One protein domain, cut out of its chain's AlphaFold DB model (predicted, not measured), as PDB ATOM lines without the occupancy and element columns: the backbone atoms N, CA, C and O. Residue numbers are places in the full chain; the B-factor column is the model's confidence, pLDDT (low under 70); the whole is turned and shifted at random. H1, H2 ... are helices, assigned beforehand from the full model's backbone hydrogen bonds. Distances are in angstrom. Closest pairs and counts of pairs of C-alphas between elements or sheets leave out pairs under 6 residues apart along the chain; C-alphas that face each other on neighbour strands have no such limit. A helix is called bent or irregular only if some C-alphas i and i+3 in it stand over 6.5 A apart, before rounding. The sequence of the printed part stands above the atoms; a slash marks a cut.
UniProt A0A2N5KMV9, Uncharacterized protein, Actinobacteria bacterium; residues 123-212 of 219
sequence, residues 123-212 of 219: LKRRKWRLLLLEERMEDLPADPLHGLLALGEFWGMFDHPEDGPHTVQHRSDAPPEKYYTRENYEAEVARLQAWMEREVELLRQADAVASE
ATOM      1  N   LEU A 123     191.658 200.912 341.984       93.12
ATOM      2  CA  LEU A 123     193.018 201.007 342.524       93.12
ATOM      3  C   LEU A 123     193.309 199.908 343.551       93.12
ATOM      4  O   LEU A 123     194.384 199.308 343.523       93.12
ATOM      5  N   LYS A 124     192.357 199.578 344.433       94.25
ATOM      6  CA  LYS A 124     192.559 198.503 345.418       94.25
ATOM      7  C   LYS A 124     192.703 197.123 344.752       94.25
ATOM      8  O   LYS A 124     193.543 196.336 345.186       94.25
ATOM      9  N   ARG A 125     191.976 196.837 343.661       94.00
ATOM     10  CA  ARG A 125     192.188 195.616 342.850       94.00
ATOM     11  C   ARG A 125     193.579 195.576 342.217       94.00
ATOM     12  O   ARG A 125     194.220 194.529 342.220       94.00
ATOM     13  N   ARG A 126     194.075 196.713 341.721       95.06
ATOM     14  CA  ARG A 126     195.426 196.820 341.143       95.06
ATOM     15  C   ARG A 126     196.527 196.499 342.159       95.06
ATOM     16  O   ARG A 126     197.462 195.779 341.819       95.06
ATOM     17  N   LYS A 127     196.367 196.916 343.423       95.38
ATOM     18  CA  LYS A 127     197.274 196.539 344.529       95.38
ATOM     19  C   LYS A 127     197.349 195.024 344.728       95.38
ATOM     20  O   LYS A 127     198.439 194.474 344.850       95.38
ATOM     21  N   TRP A 128     196.201 194.347 344.724       95.31
ATOM     22  CA  TRP A 128     196.162 192.888 344.831       95.31
ATOM     23  C   TRP A 128     196.772 192.194 343.620       95.31
ATOM     24  O   TRP A 128     197.525 191.239 343.785       95.31
ATOM     25  N   ARG A 129     196.507 192.692 342.410       95.19
ATOM     26  CA  ARG A 129     197.126 192.165 341.190       95.19
ATOM     27  C   ARG A 129     198.648 192.266 341.232       95.19
ATOM     28  O   ARG A 129     199.311 191.301 340.881       95.19
ATOM     29  N   LEU A 130     199.186 193.400 341.686       95.44
ATOM     30  CA  LEU A 130     200.625 193.583 341.871       95.44
ATOM     31  C   LEU A 130     201.197 192.547 342.849       95.44
ATOM     32  O   LEU A 130     202.154 191.864 342.505       95.44
ATOM     33  N   LEU A 131     200.583 192.383 344.026       94.75
ATOM     34  CA  LEU A 131     201.032 191.408 345.027       94.75
ATOM     35  C   LEU A 131     201.033 189.972 344.496       94.75
ATOM     36  O   LEU A 131     202.019 189.257 344.640       94.75
ATOM     37  N   LEU A 132     199.936 189.560 343.860       93.94
ATOM     38  CA  LEU A 132     199.807 188.207 343.324       93.94
ATOM     39  C   LEU A 132     200.747 187.976 342.134       93.94
ATOM     40  O   LEU A 132     201.220 186.859 341.938       93.94
ATOM     41  N   LEU A 133     201.035 189.019 341.344       94.69
ATOM     42  CA  LEU A 133     202.030 188.935 340.280       94.69
ATOM     43  C   LEU A 133     203.431 188.763 340.865       94.69
ATOM     44  O   LEU A 133     204.166 187.911 340.389       94.69
ATOM     45  N   GLU A 134     203.801 189.524 341.897       93.62
ATOM     46  CA  GLU A 134     205.102 189.378 342.563       93.62
ATOM     47  C   GLU A 134     205.324 187.950 343.061       93.62
ATOM     48  O   GLU A 134     206.369 187.364 342.790       93.62
ATOM     49  N   GLU A 135     204.328 187.365 343.724       93.19
ATOM     50  CA  GLU A 135     204.386 185.973 344.179       93.19
ATOM     51  C   GLU A 135     204.501 185.000 343.005       93.19
ATOM     52  O   GLU A 135     205.336 184.097 343.012       93.19
ATOM     53  N   ARG A 136     203.730 185.222 341.936       93.69
ATOM     54  CA  ARG A 136     203.839 184.406 340.723       93.69
ATOM     55  C   ARG A 136     205.227 184.501 340.080       93.69
ATOM     56  O   ARG A 136     205.680 183.517 339.504       93.69
ATOM     57  N   MET A 137     205.880 185.659 340.145       94.12
ATOM     58  CA  MET A 137     207.224 185.868 339.601       94.12
ATOM     59  C   MET A 137     208.307 185.171 340.439       94.12
ATOM     60  O   MET A 137     209.332 184.792 339.879       94.12
ATOM     61  N   GLU A 138     208.090 184.988 341.747       92.94
ATOM     62  CA  GLU A 138     208.995 184.241 342.639       92.94
ATOM     63  C   GLU A 138     209.010 182.740 342.312       92.94
ATOM     64  O   GLU A 138     210.077 182.126 342.311       92.94
ATOM     65  N   ASP A 139     207.853 182.183 341.939       92.56
ATOM     66  CA  ASP A 139     207.671 180.753 341.655       92.56
ATOM     67  C   ASP A 139     207.572 180.431 340.150       92.56
ATOM     68  O   ASP A 139     207.033 179.396 339.739       92.56
ATOM     69  N   LEU A 140     208.062 181.328 339.289       94.31
ATOM     70  CA  LEU A 140     207.872 181.193 337.849       94.31
ATOM     71  C   LEU A 140     208.726 180.046 337.264       94.31
ATOM     72  O   LEU A 140     209.938 180.001 337.500       94.31
ATOM     73  N   PRO A 141     208.150 179.127 336.458       95.25
ATOM     74  CA  PRO A 141     208.912 178.029 335.868       95.25
ATOM     75  C   PRO A 141     210.096 178.511 335.024       95.25
ATOM     76  O   PRO A 141     209.961 179.381 334.167       95.25
ATOM     77  N   ALA A 142     211.268 177.900 335.205       92.38
ATOM     78  CA  ALA A 142     212.455 178.256 334.426       92.38
ATOM     79  C   ALA A 142     212.366 177.823 332.950       92.38
ATOM     80  O   ALA A 142     213.116 178.329 332.116       92.38
ATOM     81  N   ASP A 143     211.497 176.873 332.612       95.12
ATOM     82  CA  ASP A 143     211.256 176.456 331.230       95.12
ATOM     83  C   ASP A 143     210.396 177.500 330.480       95.12
ATOM     84  O   ASP A 143     209.353 177.882 331.008       95.12
ATOM     85  N   PRO A 144     210.770 177.954 329.263       93.69
ATOM     86  CA  PRO A 144     210.068 179.041 328.576       93.69
ATOM     87  C   PRO A 144     208.610 178.732 328.247       93.69
ATOM     88  O   PRO A 144     207.760 179.609 328.379       93.69
ATOM     89  N   LEU A 145     208.306 177.497 327.832       92.06
ATOM     90  CA  LEU A 145     206.941 177.098 327.495       92.06
ATOM     91  C   LEU A 145     206.056 177.176 328.739       92.06
ATOM     92  O   LEU A 145     205.043 177.874 328.734       92.06
ATOM     93  N   HIS A 146     206.465 176.512 329.821       93.06
ATOM     94  CA  HIS A 146     205.688 176.496 331.059       93.06
ATOM     95  C   HIS A 146     205.640 177.872 331.737       93.06
ATOM     96  O   HIS A 146     204.603 178.241 332.280       93.06
ATOM     97  N   GLY A 147     206.720 178.655 331.671       94.25
ATOM     98  CA  GLY A 147     206.770 180.014 332.208       94.25
ATOM     99  C   GLY A 147     205.798 180.952 331.492       94.25
ATOM    100  O   GLY A 147     204.991 181.619 332.135       94.25
ATOM    101  N   LEU A 148     205.803 180.952 330.157       92.50
ATOM    102  CA  LEU A 148     204.880 181.763 329.357       92.50
ATOM    103  C   LEU A 148     203.417 181.329 329.518       92.50
ATOM    104  O   LEU A 148     202.534 182.187 329.550       92.50
ATOM    105  N   LEU A 149     203.149 180.025 329.646       91.50
ATOM    106  CA  LEU A 149     201.804 179.524 329.950       91.50
ATOM    107  C   LEU A 149     201.336 179.988 331.332       91.50
ATOM    108  O   LEU A 149     200.252 180.551 331.436       91.50
ATOM    109  N   ALA A 150     202.177 179.854 332.362       92.88
ATOM    110  CA  ALA A 150     201.866 180.302 333.718       92.88
ATOM    111  C   ALA A 150     201.576 181.813 333.792       92.88
ATOM    112  O   ALA A 150     200.669 182.236 334.512       92.88
ATOM    113  N   LEU A 151     202.312 182.632 333.032       92.62
ATOM    114  CA  LEU A 151     202.030 184.063 332.901       92.62
ATOM    115  C   LEU A 151     200.694 184.313 332.193       92.62
ATOM    116  O   LEU A 151     199.903 185.137 332.649       92.62
ATOM    117  N   GLY A 152     200.421 183.602 331.098       90.19
ATOM    118  CA  GLY A 152     199.145 183.698 330.387       90.19
ATOM    119  C   GLY A 152     197.951 183.353 331.281       90.19
ATOM    120  O   GLY A 152     196.988 184.115 331.334       90.19
ATOM    121  N   GLU A 153     198.049 182.256 332.033       90.44
ATOM    122  CA  GLU A 153     197.053 181.829 333.021       90.44
ATOM    123  C   GLU A 153     196.854 182.877 334.113       90.44
ATOM    124  O   GLU A 153     195.714 183.222 334.425       90.44
ATOM    125  N   PHE A 154     197.947 183.428 334.655       93.06
ATOM    126  CA  PHE A 154     197.880 184.503 335.640       93.06
ATOM    127  C   PHE A 154     197.053 185.679 335.115       93.06
ATOM    128  O   PHE A 154     196.106 186.096 335.773       93.06
ATOM    129  N   TRP A 155     197.346 186.184 333.915       90.94
ATOM    130  CA  TRP A 155     196.599 187.309 333.342       90.94
ATOM    131  C   TRP A 155     195.154 186.949 332.979       90.94
ATOM    132  O   TRP A 155     194.271 187.803 333.090       90.94
ATOM    133  N   GLY A 156     194.893 185.688 332.627       88.12
ATOM    134  CA  GLY A 156     193.541 185.164 332.433       88.12
ATOM    135  C   GLY A 156     192.680 185.244 333.698       88.12
ATOM    136  O   GLY A 156     191.491 185.545 333.607       88.12
ATOM    137  N   MET A 157     193.270 185.098 334.894       89.19
ATOM    138  CA  MET A 157     192.540 185.249 336.167       89.19
ATOM    139  C   MET A 157     191.962 186.661 336.368       89.19
ATOM    140  O   MET A 157     190.971 186.835 337.081       89.19
ATOM    141  N   PHE A 158     192.553 187.663 335.711       88.25
ATOM    142  CA  PHE A 158     192.134 189.066 335.757       88.25
ATOM    143  C   PHE A 158     191.368 189.508 334.503       88.25
ATOM    144  O   PHE A 158     191.171 190.707 334.324       88.25
ATOM    145  N   ASP A 159     190.949 188.566 333.651       85.75
ATOM    146  CA  ASP A 159     190.275 188.833 332.372       85.75
ATOM    147  C   ASP A 159     191.085 189.743 331.433       85.75
ATOM    148  O   ASP A 159     190.551 190.632 330.776       85.75
ATOM    149  N   HIS A 160     192.407 189.535 331.377       82.75
ATOM    150  CA  HIS A 160     193.296 190.231 330.439       82.75
ATOM    151  C   HIS A 160     193.129 191.763 330.448       82.75
ATOM    152  O   HIS A 160     192.809 192.370 329.419       82.75
ATOM    153  N   PRO A 161     193.370 192.406 331.601       84.62
ATOM    154  CA  PRO A 161     193.057 193.811 331.790       84.62
ATOM    155  C   PRO A 161     193.927 194.694 330.883       84.62
ATOM    156  O   PRO A 161     195.120 194.435 330.711       84.62
ATOM    157  N   GLU A 162     193.331 195.743 330.309       81.56
ATOM    158  CA  GLU A 162     193.975 196.608 329.303       81.56
ATOM    159  C   GLU A 162     195.225 197.333 329.820       81.56
ATOM    160  O   GLU A 162     196.110 197.686 329.046       81.56
ATOM    161  N   ASP A 163     195.314 197.542 331.133       80.81
ATOM    162  CA  ASP A 163     196.437 198.198 331.797       80.81
ATOM    163  C   ASP A 163     197.607 197.247 332.121       80.81
ATOM    164  O   ASP A 163     198.635 197.696 332.633       80.81
ATOM    165  N   GLY A 164     197.481 195.946 331.827       76.75
ATOM    166  CA  GLY A 164     198.537 194.947 332.010       76.75
ATOM    167  C   GLY A 164     199.500 194.861 330.813       76.75
ATOM    168  O   GLY A 164     199.080 195.022 329.672       76.75
ATOM    169  N   PRO A 165     200.786 194.522 331.019       79.31
ATOM    170  CA  PRO A 165     201.810 194.492 329.966       79.31
ATOM    171  C   PRO A 165     201.796 193.186 329.149       79.31
ATOM    172  O   PRO A 165     202.778 192.862 328.487       79.31
ATOM    173  N   HIS A 166     200.740 192.387 329.282       71.75
ATOM    174  CA  HIS A 166     200.707 191.006 328.839       71.75
ATOM    175  C   HIS A 166     200.522 190.908 327.321       71.75
ATOM    176  O   HIS A 166     199.599 191.489 326.751       71.75
ATOM    177  N   THR A 167     201.356 190.103 326.667       67.69
ATOM    178  CA  THR A 167     201.106 189.666 325.292       67.69
ATOM    179  C   THR A 167     200.462 188.291 325.362       67.69
ATOM    180  O   THR A 167     201.070 187.353 325.868       67.69
ATOM    181  N   VAL A 168     199.223 188.131 324.894       65.38
ATOM    182  CA  VAL A 168     198.652 186.782 324.750       65.38
ATOM    183  C   VAL A 168     199.108 186.215 323.413       65.38
ATOM    184  O   VAL A 168     199.044 186.922 322.413       65.38
ATOM    185  N   GLN A 169     199.510 184.943 323.356       59.91
ATOM    186  CA  GLN A 169     199.938 184.311 322.102       59.91
ATOM    187  C   GLN A 169     198.901 184.472 320.979       59.91
ATOM    188  O   GLN A 169     199.271 184.797 319.857       59.91
ATOM    189  N   HIS A 170     197.605 184.329 321.276       58.78
ATOM    190  CA  HIS A 170     196.540 184.520 320.281       58.78
ATOM    191  C   HIS A 170     196.376 185.981 319.814       58.78
ATOM    192  O   HIS A 170     195.631 186.245 318.874       58.78
ATOM    193  N   ARG A 171     197.003 186.941 320.507       57.22
ATOM    194  CA  ARG A 171     197.107 188.357 320.120       57.22
ATOM    195  C   ARG A 171     198.480 188.698 319.535       57.22
ATOM    196  O   ARG A 171     198.681 189.833 319.122       57.22
ATOM    197  N   SER A 172     199.419 187.753 319.526       61.59
ATOM    198  CA  SER A 172     200.715 187.914 318.877       61.59
ATOM    199  C   SER A 172     200.642 187.373 317.451       61.59
ATOM    200  O   SER A 172     200.098 186.296 317.226       61.59
ATOM    201  N   ASP A 173     201.263 188.068 316.501       67.25
ATOM    202  CA  ASP A 173     201.384 187.586 315.116       67.25
ATOM    203  C   ASP A 173     202.418 186.446 314.972       67.25
ATOM    204  O   ASP A 173     202.683 185.954 313.871       67.25
ATOM    205  N   ALA A 174     203.051 186.032 316.075       67.06
ATOM    206  CA  ALA A 174     204.087 185.014 316.077       67.06
ATOM    207  C   ALA A 174     203.475 183.600 316.102       67.06
ATOM    208  O   ALA A 174     202.642 183.301 316.959       67.06
ATOM    209  N   PRO A 175     203.917 182.680 315.222       74.88
ATOM    210  CA  PRO A 175     203.537 181.276 315.329       74.88
ATOM    211  C   PRO A 175     204.066 180.677 316.646       74.88
ATOM    212  O   PRO A 175     205.091 181.146 317.152       74.88
ATOM    213  N   PRO A 176     203.443 179.608 317.183       76.81
ATOM    214  CA  PRO A 176     203.789 179.069 318.500       76.81
ATOM    215  C   PRO A 176     205.272 178.754 318.706       76.81
ATOM    216  O   PRO A 176     205.836 179.068 319.751       76.81
ATOM    217  N   GLU A 177     205.927 178.225 317.674       77.69
ATOM    218  CA  GLU A 177     207.357 177.890 317.665       77.69
ATOM    219  C   GLU A 177     208.272 179.107 317.869       77.69
ATOM    220  O   GLU A 177     209.380 178.974 318.377       77.69
ATOM    221  N   LYS A 178     207.810 180.301 317.483       79.50
ATOM    222  CA  LYS A 178     208.527 181.571 317.678       79.50
ATOM    223  C   LYS A 178     208.114 182.296 318.956       79.50
ATOM    224  O   LYS A 178     208.791 183.238 319.353       79.50
ATOM    225  N   TYR A 179     207.011 181.883 319.574       83.94
ATOM    226  CA  TYR A 179     206.502 182.474 320.805       83.94
ATOM    227  C   TYR A 179     207.112 181.809 322.044       83.94
ATOM    228  O   TYR A 179     207.530 182.497 322.972       83.94
ATOM    229  N   TYR A 180     207.206 180.478 322.058       87.81
ATOM    230  CA  TYR A 180     207.728 179.711 323.195       87.81
ATOM    231  C   TYR A 180     209.255 179.566 323.166       87.81
ATOM    232  O   TYR A 180     209.795 178.469 323.307       87.81
ATOM    233  N   THR A 181     209.962 180.677 322.966       90.94
ATOM    234  CA  THR A 181     211.429 180.724 322.964       90.94
ATOM    235  C   THR A 181     211.969 181.284 324.276       90.94
ATOM    236  O   THR A 181     211.270 181.990 325.008       90.94
ATOM    237  N   ARG A 182     213.238 180.982 324.578       94.38
ATOM    238  CA  ARG A 182     213.941 181.528 325.749       94.38
ATOM    239  C   ARG A 182     213.982 183.052 325.696       94.38
ATOM    240  O   ARG A 182     213.679 183.701 326.690       94.38
ATOM    241  N   GLU A 183     214.288 183.598 324.526       92.50
ATOM    242  CA  GLU A 183     214.431 185.030 324.292       92.50
ATOM    243  C   GLU A 183     213.108 185.769 324.513       92.50
ATOM    244  O   GLU A 183     213.086 186.819 325.154       92.50
ATOM    245  N   ASN A 184     211.986 185.222 324.024       90.44
ATOM    246  CA  ASN A 184     210.678 185.836 324.251       90.44
ATOM    247  C   ASN A 184     210.271 185.752 325.725       90.44
ATOM    248  O   ASN A 184     209.755 186.722 326.274       90.44
ATOM    249  N   TYR A 185     210.540 184.621 326.379       93.06
ATOM    250  CA  TYR A 185     210.253 184.458 327.798       93.06
ATOM    251  C   TYR A 185     211.015 185.466 328.669       93.06
ATOM    252  O   TYR A 185     210.407 186.156 329.485       93.06
ATOM    253  N   GLU A 186     212.320 185.623 328.446       94.12
ATOM    254  CA  GLU A 186     213.135 186.625 329.142       94.12
ATOM    255  C   GLU A 186     212.645 188.053 328.864       94.12
ATOM    256  O   GLU A 186     212.568 188.873 329.781       94.12
ATOM    257  N   ALA A 187     212.250 188.345 327.621       91.81
ATOM    258  CA  ALA A 187     211.700 189.646 327.256       91.81
ATOM    259  C   ALA A 187     210.349 189.935 327.939       91.81
ATOM    260  O   ALA A 187     210.118 191.069 328.364       91.81
ATOM    261  N   GLU A 188     209.466 188.940 328.068       91.12
ATOM    262  CA  GLU A 188     208.203 189.073 328.808       91.12
ATOM    263  C   GLU A 188     208.444 189.293 330.303       91.12
ATOM    264  O   GLU A 188     207.871 190.208 330.894       91.12
ATOM    265  N   VAL A 189     209.346 188.518 330.911       94.00
ATOM    266  CA  VAL A 189     209.741 188.693 332.318       94.00
ATOM    267  C   VAL A 189     210.272 190.108 332.557       94.00
ATOM    268  O   VAL A 189     209.834 190.779 333.494       94.00
ATOM    269  N   ALA A 190     211.146 190.610 331.680       94.19
ATOM    270  CA  ALA A 190     211.676 191.966 331.779       94.19
ATOM    271  C   ALA A 190     210.581 193.041 331.626       94.19
ATOM    272  O   ALA A 190     210.563 194.024 332.373       94.19
ATOM    273  N   ARG A 191     209.628 192.855 330.697       93.12
ATOM    274  CA  ARG A 191     208.467 193.752 330.542       93.12
ATOM    275  C   ARG A 191     207.605 193.790 331.799       93.12
ATOM    276  O   ARG A 191     207.202 194.878 332.213       93.12
ATOM    277  N   LEU A 192     207.337 192.630 332.396       94.25
ATOM    278  CA  LEU A 192     206.543 192.495 333.616       94.25
ATOM    279  C   LEU A 192     207.220 193.170 334.804       94.25
ATOM    280  O   LEU A 192     206.575 193.937 335.512       94.25
ATOM    281  N   GLN A 193     208.524 192.963 334.980       94.81
ATOM    282  CA  GLN A 193     209.303 193.646 336.014       94.81
ATOM    283  C   GLN A 193     209.248 195.166 335.844       94.81
ATOM    284  O   GLN A 193     208.908 195.882 336.784       94.81
ATOM    285  N   ALA A 194     209.478 195.665 334.628       94.75
ATOM    286  CA  ALA A 194     209.380 197.095 334.349       94.75
ATOM    287  C   ALA A 194     207.958 197.643 334.568       94.75
ATOM    288  O   ALA A 194     207.794 198.795 334.965       94.75
ATOM    289  N   TRP A 195     206.924 196.848 334.284       95.38
ATOM    290  CA  TRP A 195     205.541 197.216 334.572       95.38
ATOM    291  C   TRP A 195     205.267 197.282 336.073       95.38
ATOM    292  O   TRP A 195     204.675 198.264 336.499       95.38
ATOM    293  N   MET A 196     205.735 196.316 336.871       95.56
ATOM    294  CA  MET A 196     205.537 196.316 338.327       95.56
ATOM    295  C   MET A 196     206.120 197.572 338.979       95.56
ATOM    296  O   MET A 196     205.457 198.189 339.806       95.56
ATOM    297  N   GLU A 197     207.313 198.003 338.562       95.75
ATOM    298  CA  GLU A 197     207.922 199.240 339.075       95.75
ATOM    299  C   GLU A 197     207.092 200.485 338.726       95.75
ATOM    300  O   GLU A 197     206.862 201.351 339.571       95.75
ATOM    301  N   ARG A 198     206.574 200.565 337.492       95.62
ATOM    302  CA  ARG A 198     205.663 201.653 337.097       95.62
ATOM    303  C   ARG A 198     204.339 201.595 337.852       95.62
ATOM    304  O   ARG A 198     203.810 202.635 338.222       95.62
ATOM    305  N   GLU A 199     203.806 200.397 338.067       96.25
ATOM    306  CA  GLU A 199     202.551 200.181 338.781       96.25
ATOM    307  C   GLU A 199     202.661 200.651 340.230       96.25
ATOM    308  O   GLU A 199     201.778 201.355 340.713       96.25
ATOM    309  N   VAL A 200     203.773 200.332 340.902       96.31
ATOM    310  CA  VAL A 200     204.079 200.847 342.242       96.31
ATOM    311  C   VAL A 200     204.039 202.371 342.240       96.31
ATOM    312  O   VAL A 200     203.343 202.953 343.067       96.31
ATOM    313  N   GLU A 201     204.730 203.026 341.307       95.75
ATOM    314  CA  GLU A 201     204.765 204.490 341.246       95.75
ATOM    315  C   GLU A 201     203.371 205.101 341.020       95.75
ATOM    316  O   GLU A 201     202.977 206.024 341.732       95.75
ATOM    317  N   LEU A 202     202.576 204.539 340.104       94.69
ATOM    318  CA  LEU A 202     201.200 204.984 339.863       94.69
ATOM    319  C   LEU A 202     200.315 204.823 341.105       94.69
ATOM    320  O   LEU A 202     199.533 205.718 341.426       94.69
ATOM    321  N   LEU A 203     200.438 203.699 341.814       95.00
ATOM    322  CA  LEU A 203     199.674 203.441 343.033       95.00
ATOM    323  C   LEU A 203     200.068 204.403 344.160       95.00
ATOM    324  O   LEU A 203     199.189 204.897 344.861       95.00
ATOM    325  N   ARG A 204     201.361 204.720 344.300       93.69
ATOM    326  CA  ARG A 204     201.850 205.713 345.272       93.69
ATOM    327  C   ARG A 204     201.301 207.104 344.989       93.69
ATOM    328  O   ARG A 204     200.834 207.771 345.907       93.69
ATOM    329  N   GLN A 205     201.345 207.536 343.730       90.88
ATOM    330  CA  GLN A 205     200.819 208.839 343.318       90.88
ATOM    331  C   GLN A 205     199.312 208.929 343.560       90.88
ATOM    332  O   GLN A 205     198.830 209.927 344.089       90.88
ATOM    333  N   ALA A 206     198.573 207.871 343.226       89.00
ATOM    334  CA  ALA A 206     197.136 207.827 343.451       89.00
ATOM    335  C   ALA A 206     196.776 207.863 344.947       89.00
ATOM    336  O   ALA A 206     195.849 208.573 345.334       89.00
ATOM    337  N   ASP A 207     197.532 207.156 345.792       85.69
ATOM    338  CA  ASP A 207     197.350 207.198 347.245       85.69
ATOM    339  C   ASP A 207     197.694 208.579 347.831       85.69
ATOM    340  O   ASP A 207     196.990 209.051 348.722       85.69
ATOM    341  N   ALA A 208     198.722 209.261 347.312       81.38
ATOM    342  CA  ALA A 208     199.067 210.618 347.734       81.38
ATOM    343  C   ALA A 208     197.930 211.607 347.432       81.38
ATOM    344  O   ALA A 208     197.505 212.347 348.317       81.38
ATOM    345  N   VAL A 209     197.362 211.554 346.223       71.75
ATOM    346  CA  VAL A 209     196.205 212.383 345.841       71.75
ATOM    347  C   VAL A 209     194.986 212.074 346.714       71.75
ATOM    348  O   VAL A 209     194.294 212.990 347.155       71.75
ATOM    349  N   ALA A 210     194.735 210.797 347.015       68.38
ATOM    350  CA  ALA A 210     193.657 210.408 347.921       68.38
ATOM    351  C   ALA A 210     193.883 210.936 349.348       68.38
ATOM    352  O   ALA A 210     192.934 211.386 349.979       68.38
ATOM    353  N   SER A 211     195.129 210.949 349.837       59.59
ATOM    354  CA  SER A 211     195.477 211.498 351.157       59.59
ATOM    355  C   SER A 211     195.379 213.027 351.240       59.59
ATOM    356  O   SER A 211     195.100 213.555 352.308       59.59
ATOM    357  N   GLU A 212     195.558 213.744 350.125       47.75
ATOM    358  CA  GLU A 212     195.325 215.195 350.046       47.75
ATOM    359  C   GLU A 212     193.827 215.538 349.967       47.75
ATOM    360  O   GLU A 212     193.405 216.603 350.422       47.75
TER     361      GLU A 212
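This is residues 123 to 212 of the 219 residues of an uncharacterized protein of Actinobacteria bacterium (UniProt A0A2N5KMV9). One long straight helix, H4, makes the length of the domain, and two shorter helices, H1 and H2, pack on one side of it as a loose bundle of three helices, H2 at the beginning of H4 and H1 farther along. A long link, residues 158 to 175, leads from H2 to the very short helix H3, which lies at the end of the domain where H4 begins; residues 170 to 175 of this link stick out. The printed part has 90 residues with four named helices, in the order H1, H2, H3, H4, and no named strand, and the class is all helix. The whole is only just compact, close to loose, with a radius of gyration of the C-alphas of 14.3 A, and the C-alphas span 51 by 25 by 20 A.

The printed part begins with H1, residues 123 to 138, which is 23.2 A long from first to last C-alpha; C-alpha 123 is at (193.018, 201.007, 342.524). After 5 residues comes H2, residues 144 to 157, 20.1 A long, from C-alpha 144 at (210.068, 179.041, 328.576). Residues 158 to 175, 18 residues, hold no named element; their C-alphas lie 5 to 21 A from the mean of all C-alphas. H3, residues 176 to 179, has four residues and is 4.9 A long. After 2 more residues H4 takes up residues 182 to 212 and is 45.5 A long, from C-alpha 182 at (213.941, 181.528, 325.749) to C-alpha 212 at (195.325, 215.195, 350.046). H4 is the longest helix, with 31 residues, and no named helix is bent.

The bundle, three helices roughly along one another, is made of H1, H2 and H4. H1 touches H4, and their closest C-alphas are those of Leu 130 and Met 196, 6.6 A apart. H1 touches H4 with residues 123 to 130 alone, and H4 touches H1 with residues 196 to 203 alone. H1 and H4 run opposite ways at a shallow tilt of 32 degrees, only just short of steep. H2 touches H4, and their closest C-alphas are those of Pro 144 and Arg 182, the first residues of the two helices, 5.4 A apart. H2 touches H4 with residues 144 to 148 alone, and H4 touches H2 with residues 182 to 185 alone. H2 and H4 run the same way at a shallow tilt of 31 degrees, with their centres 18.1 A apart. H1 and H2 are close but not clearly touching, with the C-alphas of Leu 133 and Phe 154 the closest at 7.6 A; they run opposite ways at a shallow tilt of 20 degrees. H3 touches no helix, but H2 and H3 are near each other, with 5 pairs of C-alphas within 10 A. H3 and H4 meet only through their link. H1 and H3 are apart. In H1, H2 and H4 every pair of O i and N i+4 is within hydrogen-bond range; H3 is too short for such a pair, and its 1 pair of O i and N i+3 is within range.

The two C-alphas farthest apart are those of Glu 177 in H3 and Glu 212 at the last residue of H4, 50.8 A. The first and last printed C-alphas, of Leu 123 and Glu 212, are 16.2 A apart. The printed part has no cut. The link from H2 to H3 is long, and the links from H1 to H2 and from H3 to H4 are tight. The mean pLDDT of the printed part is 87.0. The model's confidence is low, under 70, in 11 residues, namely 167 to 174 and 210 to 212; the first of these stretches lies in the link from H2 to H3, the second in H4.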